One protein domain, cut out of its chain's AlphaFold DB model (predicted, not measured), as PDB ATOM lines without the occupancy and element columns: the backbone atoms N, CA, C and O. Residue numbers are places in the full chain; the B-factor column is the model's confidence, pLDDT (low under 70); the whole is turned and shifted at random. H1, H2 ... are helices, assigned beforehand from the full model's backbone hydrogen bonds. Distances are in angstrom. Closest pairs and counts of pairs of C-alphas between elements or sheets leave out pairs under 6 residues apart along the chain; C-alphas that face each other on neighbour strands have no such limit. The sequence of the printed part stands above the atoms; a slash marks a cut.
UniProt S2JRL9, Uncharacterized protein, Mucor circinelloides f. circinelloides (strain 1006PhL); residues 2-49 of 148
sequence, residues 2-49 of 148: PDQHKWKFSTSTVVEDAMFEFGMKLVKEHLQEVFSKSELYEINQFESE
ATOM      1  N   PRO A   2      93.006 151.815  66.147       75.12
ATOM      2  CA  PRO A   2      93.719 152.784  65.306       75.12
ATOM      3  C   PRO A   2      93.526 152.472  63.815       75.12
ATOM      4  O   PRO A   2      93.638 151.312  63.425       75.12
ATOM      5  N   ASP A   3      93.289 153.487  62.980       73.44
ATOM      6  CA  ASP A   3      92.926 153.310  61.556       73.44
ATOM      7  C   ASP A   3      93.987 152.593  60.709       73.44
ATOM      8  O   ASP A   3      93.680 152.067  59.642       73.44
ATOM      9  N   GLN A   4      95.234 152.559  61.180       77.44
ATOM     10  CA  GLN A   4      96.346 151.841  60.549       77.44
ATOM     11  C   GLN A   4      96.235 150.308  60.655       77.44
ATOM     12  O   GLN A   4      96.948 149.604  59.952       77.44
ATOM     13  N   HIS A   5      95.379 149.799  61.548       78.88
ATOM     14  CA  HIS A   5      95.156 148.364  61.758       78.88
ATOM     15  C   HIS A   5      93.810 147.882  61.220       78.88
ATOM     16  O   HIS A   5      93.532 146.691  61.300       78.88
ATOM     17  N   LYS A   6      92.975 148.796  60.722       82.81
ATOM     18  CA  LYS A   6      91.667 148.457  60.171       82.81
ATOM     19  C   LYS A   6      91.816 147.918  58.759       82.81
ATOM     20  O   LYS A   6      92.589 148.469  57.963       82.81
ATOM     21  N   TRP A   7      91.061 146.879  58.438       84.19
ATOM     22  CA  TRP A   7      91.052 146.335  57.094       84.19
ATOM     23  C   TRP A   7      90.307 147.275  56.144       84.19
ATOM     24  O   TRP A   7      89.180 147.708  56.391       84.19
ATOM     25  N   LYS A   8      90.973 147.619  55.042       86.94
ATOM     26  CA  LYS A   8      90.435 148.476  53.988       86.94
ATOM     27  C   LYS A   8      90.355 147.693  52.694       86.94
ATOM     28  O   LYS A   8      91.374 147.169  52.246       86.94
ATOM     29  N   PHE A   9      89.172 147.674  52.095       83.06
ATOM     30  CA  PHE A   9      88.987 147.114  50.764       83.06
ATOM     31  C   PHE A   9      89.617 147.992  49.687       83.06
ATOM     32  O   PHE A   9      89.874 149.185  49.886       83.06
ATOM     33  N   SER A  10      89.758 147.426  48.489       82.06
ATOM     34  CA  SER A  10      90.197 148.143  47.282       82.06
ATOM     35  C   SER A  10      89.313 149.354  46.932       82.06
ATOM     36  O   SER A  10      89.751 150.290  46.265       82.06
ATOM     37  N   THR A  11      88.064 149.359  47.402       82.50
ATOM     38  CA  THR A  11      87.075 150.446  47.285       82.50
ATOM     39  C   THR A  11      87.274 151.577  48.300       82.50
ATOM     40  O   THR A  11      86.541 152.560  48.264       82.50
ATOM     41  N   SER A  12      88.273 151.474  49.186       83.12
ATOM     42  CA  SER A  12      88.504 152.349  50.352       83.12
ATOM     43  C   SER A  12      87.471 152.232  51.480       83.12
ATOM     44  O   SER A  12      87.566 152.968  52.463       83.12
ATOM     45  N   THR A  13      86.523 151.296  51.384       83.50
ATOM     46  CA  THR A  13      85.619 150.953  52.486       83.50
ATOM     47  C   THR A  13      86.404 150.312  53.626       83.50
ATOM     48  O   THR A  13      87.239 149.435  53.401       83.50
ATOM     49  N   VAL A  14      86.122 150.743  54.855       87.50
ATOM     50  CA  VAL A  14      86.718 150.194  56.077       87.50
ATOM     51  C   VAL A  14      85.774 149.139  56.654       87.50
ATOM     52  O   VAL A  14      84.626 149.456  56.976       87.50
ATOM     53  N   VAL A  15      86.238 147.893  56.767       85.06
ATOM     54  CA  VAL A  15      85.386 146.736  57.105       85.06
ATOM     55  C   VAL A  15      84.767 146.875  58.489       85.06
ATOM     56  O   VAL A  15      83.560 146.711  58.654       85.06
ATOM     57  N   GLU A  16      85.582 147.215  59.483       84.50
ATOM     58  CA  GLU A  16      85.170 147.303  60.881       84.50
ATOM     59  C   GLU A  16      84.158 148.427  61.101       84.50
ATOM     60  O   GLU A  16      83.208 148.254  61.860       84.50
ATOM     61  N   ASP A  17      84.322 149.555  60.406       85.38
ATOM     62  CA  ASP A  17      83.403 150.690  60.514       85.38
ATOM     63  C   ASP A  17      82.051 150.352  59.856       85.38
ATOM     64  O   ASP A  17      80.997 150.610  60.439       85.38
ATOM     65  N   ALA A  18      82.066 149.681  58.697       84.50
ATOM     66  CA  ALA A  18      80.853 149.210  58.024       84.50
ATOM     67  C   ALA A  18      80.092 148.155  58.852       84.50
ATOM     68  O   ALA A  18      78.867 148.227  58.983       84.50
ATOM     69  N   MET A  19      80.805 147.198  59.456       82.88
ATOM     70  CA  MET A  19      80.202 146.198  60.343       82.88
ATOM     71  C   MET A  19      79.669 146.815  61.639       82.88
ATOM     72  O   MET A  19      78.594 146.430  62.097       82.88
ATOM     73  N   PHE A  20      80.386 147.784  62.216       82.19
ATOM     74  CA  PHE A  20      79.940 148.496  63.411       82.19
ATOM     75  C   PHE A  20      78.654 149.284  63.141       82.19
ATOM     76  O   PHE A  20      77.683 149.161  63.888       82.19
ATOM     77  N   GLU A  21      78.600 150.037  62.040       83.56
ATOM     78  CA  GLU A  21      77.385 150.749  61.637       83.56
ATOM     79  C   GLU A  21      76.206 149.812  61.367       83.56
ATOM     80  O   GLU A  21      75.071 150.137  61.724       83.56
ATOM     81  N   PHE A  22      76.459 148.663  60.737       80.81
ATOM     82  CA  PHE A  22      75.437 147.648  60.510       80.81
ATOM     83  C   PHE A  22      74.902 147.081  61.831       80.81
ATOM     84  O   PHE A  22      73.687 147.042  62.032       80.81
ATOM     85  N   GLY A  23      75.795 146.728  62.761       74.81
ATOM     86  CA  GLY A  23      75.431 146.244  64.094       74.81
ATOM     87  C   GLY A  23      74.587 147.252  64.880       74.81
ATOM     88  O   GLY A  23      73.616 146.880  65.531       74.81
ATOM     89  N   MET A  24      74.873 148.549  64.755       77.50
ATOM     90  CA  MET A  24      74.072 149.603  65.391       77.50
ATOM     91  C   MET A  24      72.654 149.740  64.814       77.50
ATOM     92  O   MET A  24      71.769 150.276  65.480       77.50
ATOM     93  N   LYS A  25      72.427 149.278  63.579       74.69
ATOM     94  CA  LYS A  25      71.160 149.396  62.839       74.69
ATOM     95  C   LYS A  25      70.400 148.066  62.753       74.69
ATOM     96  O   LYS A  25      69.493 147.968  61.932       74.69
ATOM     97  N   LEU A  26      70.772 147.053  63.544       61.94
ATOM     98  CA  LEU A  26      70.293 145.664  63.468       61.94
ATOM     99  C   LEU A  26      68.754 145.543  63.374       61.94
ATOM    100  O   LEU A  26      68.041 145.494  64.372       61.94
ATOM    101  N   VAL A  27      68.248 145.471  62.139       62.44
ATOM    102  CA  VAL A  27      66.857 145.106  61.792       62.44
ATOM    103  C   VAL A  27      66.813 143.718  61.129       62.44
ATOM    104  O   VAL A  27      65.766 143.076  61.108       62.44
ATOM    105  N   LYS A  28      67.947 143.232  60.595       59.84
ATOM    106  CA  LYS A  28      68.128 141.908  59.967       59.84
ATOM    107  C   LYS A  28      69.559 141.400  60.177       59.84
ATOM    108  O   LYS A  28      70.477 142.203  60.286       59.84
ATOM    109  N   GLU A  29      69.754 140.082  60.137       61.88
ATOM    110  CA  GLU A  29      71.048 139.412  60.384       61.88
ATOM    111  C   GLU A  29      71.893 139.162  59.113       61.88
ATOM    112  O   GLU A  29      72.954 138.542  59.169       61.88
ATOM    113  N   HIS A  30      71.448 139.612  57.933       63.97
ATOM    114  CA  HIS A  30      72.121 139.298  56.668       63.97
ATOM    115  C   HIS A  30      73.117 140.386  56.237       63.97
ATOM    116  O   HIS A  30      72.728 141.474  55.825       63.97
ATOM    117  N   LEU A  31      74.407 140.040  56.224       64.81
ATOM    118  CA  LEU A  31      75.517 140.914  55.806       64.81
ATOM    119  C   LEU A  31      75.578 141.201  54.292       64.81
ATOM    120  O   LEU A  31      76.392 142.003  53.843       64.81
ATOM    121  N   GLN A  32      74.733 140.553  53.484       66.69
ATOM    122  CA  GLN A  32      74.771 140.647  52.016       66.69
ATOM    123  C   GLN A  32      74.406 142.038  51.475       66.69
ATOM    124  O   GLN A  32      74.697 142.334  50.320       66.69
ATOM    125  N   GLU A  33      73.782 142.886  52.295       71.25
ATOM    126  CA  GLU A  33      73.430 144.269  51.945       71.25
ATOM    127  C   GLU A  33      74.489 145.288  52.412       71.25
ATOM    128  O   GLU A  33      74.388 146.466  52.076       71.25
ATOM    129  N   VAL A  34      75.503 144.852  53.173       78.38
ATOM    130  CA  VAL A  34      76.535 145.727  53.769       78.38
ATOM    131  C   VAL A  34      77.684 145.992  52.800       78.38
ATOM    132  O   VAL A  34      78.231 147.091  52.776       78.38
ATOM    133  N   PHE A  35      78.031 145.000  51.981       83.75
ATOM    134  CA  PHE A  35      79.174 145.050  51.074       83.75
ATOM    135  C   PHE A  35      78.750 144.827  49.624       83.75
ATOM    136  O   PHE A  35      77.849 144.042  49.318       83.75
ATOM    137  N   SER A  36      79.433 145.498  48.702       84.25
ATOM    138  CA  SER A  36      79.276 145.272  47.268       84.25
ATOM    139  C   SER A  36      79.772 143.880  46.860       84.25
ATOM    140  O   SER A  36      80.577 143.244  47.539       84.25
ATOM    141  N   LYS A  37      79.346 143.397  45.686       84.69
ATOM    142  CA  LYS A  37      79.782 142.091  45.157       84.69
ATOM    143  C   LYS A  37      81.306 141.976  45.014       84.69
ATOM    144  O   LYS A  37      81.844 140.892  45.207       84.69
ATOM    145  N   SER A  38      81.986 143.072  44.670       83.38
ATOM    146  CA  SER A  38      83.450 143.125  44.571       83.38
ATOM    147  C   SER A  38      84.128 143.032  45.935       83.38
ATOM    148  O   SER A  38      85.110 142.313  46.065       83.38
ATOM    149  N   GLU A  39      83.582 143.696  46.953       86.25
ATOM    150  CA  GLU A  39      84.097 143.628  48.327       86.25
ATOM    151  C   GLU A  39      83.843 142.248  48.939       86.25
ATOM    152  O   GLU A  39      84.740 141.670  49.534       86.25
ATOM    153  N   LEU A  40      82.671 141.645  48.711       83.12
ATOM    154  CA  LEU A  40      82.396 140.259  49.116       83.12
ATOM    155  C   LEU A  40      83.338 139.257  48.437       83.12
ATOM    156  O   LEU A  40      83.702 138.247  49.037       83.12
ATOM    157  N   TYR A  41      83.726 139.502  47.185       83.88
ATOM    158  CA  TYR A  41      84.737 138.685  46.519       83.88
ATOM    159  C   TYR A  41      86.107 138.852  47.187       83.88
ATOM    160  O   TYR A  41      86.744 137.847  47.486       83.88
ATOM    161  N   GLU A  42      86.518 140.090  47.485       85.94
ATOM    162  CA  GLU A  42      87.752 140.380  48.227       85.94
ATOM    163  C   GLU A  42      87.754 139.688  49.599       85.94
ATOM    164  O   GLU A  42      88.726 139.016  49.933       85.94
ATOM    165  N   ILE A  43      86.630 139.729  50.326       83.19
ATOM    166  CA  ILE A  43      86.460 139.028  51.606       83.19
ATOM    167  C   ILE A  43      86.680 137.526  51.465       83.19
ATOM    168  O   ILE A  43      87.423 136.933  52.236       83.19
ATOM    169  N   ASN A  44      86.054 136.901  50.467       77.94
ATOM    170  CA  ASN A  44      86.175 135.458  50.258       77.94
ATOM    171  C   ASN A  44      87.585 135.014  49.838       77.94
ATOM    172  O   ASN A  44      87.888 133.827  49.919       77.94
ATOM    173  N   GLN A  45      88.418 135.922  49.323       80.25
ATOM    174  CA  GLN A  45      89.794 135.623  48.913       80.25
ATOM    175  C   GLN A  45      90.832 136.005  49.977       80.25
ATOM    176  O   GLN A  45      91.973 135.547  49.900       80.25
ATOM    177  N   PHE A  46      90.467 136.837  50.953       79.19
ATOM    178  CA  PHE A  46      91.376 137.312  51.987       79.19
ATOM    179  C   PHE A  46      91.620 136.230  53.037       79.19
ATOM    180  O   PHE A  46      90.680 135.791  53.692       79.19
ATOM    181  N   GLU A  47      92.880 135.796  53.160       71.19
ATOM    182  CA  GLU A  47      93.341 134.810  54.154       71.19
ATOM    183  C   GLU A  47      92.386 133.614  54.302       71.19
ATOM    184  O   GLU A  47      92.059 133.177  55.403       71.19
ATOM    185  N   SER A  48      91.899 133.104  53.164       66.00
ATOM    186  CA  SER A  48      90.980 131.972  53.145       66.00
ATOM    187  C   SER A  48      91.705 130.727  53.651       66.00
ATOM    188  O   SER A  48      92.405 130.039  52.904       66.00
ATOM    189  N   GLU A  49      91.544 130.450  54.941       68.81
ATOM    190  CA  GLU A  49      91.910 129.169  55.520       68.81
ATOM    191  C   GLU A  49      91.065 128.076  54.848       68.81
ATOM    192  O   GLU A  49      89.852 128.251  54.650       68.81
TER     193      GLU A  49
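Overview. This is residues 2 to 49 of the 148 residues of an uncharacterized protein of Mucor circinelloides f. circinelloides (strain 1006PhL) (UniProt S2JRL9). With little regular structure, the domain is two short helices, H1 and H2, set apart and joined by a long link that loops away from the end of H1 and folds back to H2. Residues 24 to 29 and 44 to 49 stick out. The printed part has 48 residues, no named strand, and H1 then H2 along the chain; the class is all helix, with 19 residues in named elements. It is only just compact, close to loose, with a radius of gyration of the C-alphas of 11.3 A and spans of 29 by 25 by 21 A.

Arrangement. H1, residues 15 to 24, and H2, residues 37 to 45, are apart, with no C-alphas within 8 A. In both, each O i to N i+4 pair is within hydrogen-bond range.

Along the chain. H1 is 14.3 A long, from C-alpha 15 at (85.386, 146.736, 57.105). H2 is 12.5 A long, ending at C-alpha 45 at (89.794, 135.623, 48.913).

Size, cuts and confidence. The C-alphas farthest apart, of Val 27 and Glu 49, are 30.3 A apart. The 12-residue link from H1 to H2 is long. The printed part has no cut. Its mean pLDDT is 78.1; residues 26 to 32 and 48 to 49 are under 70.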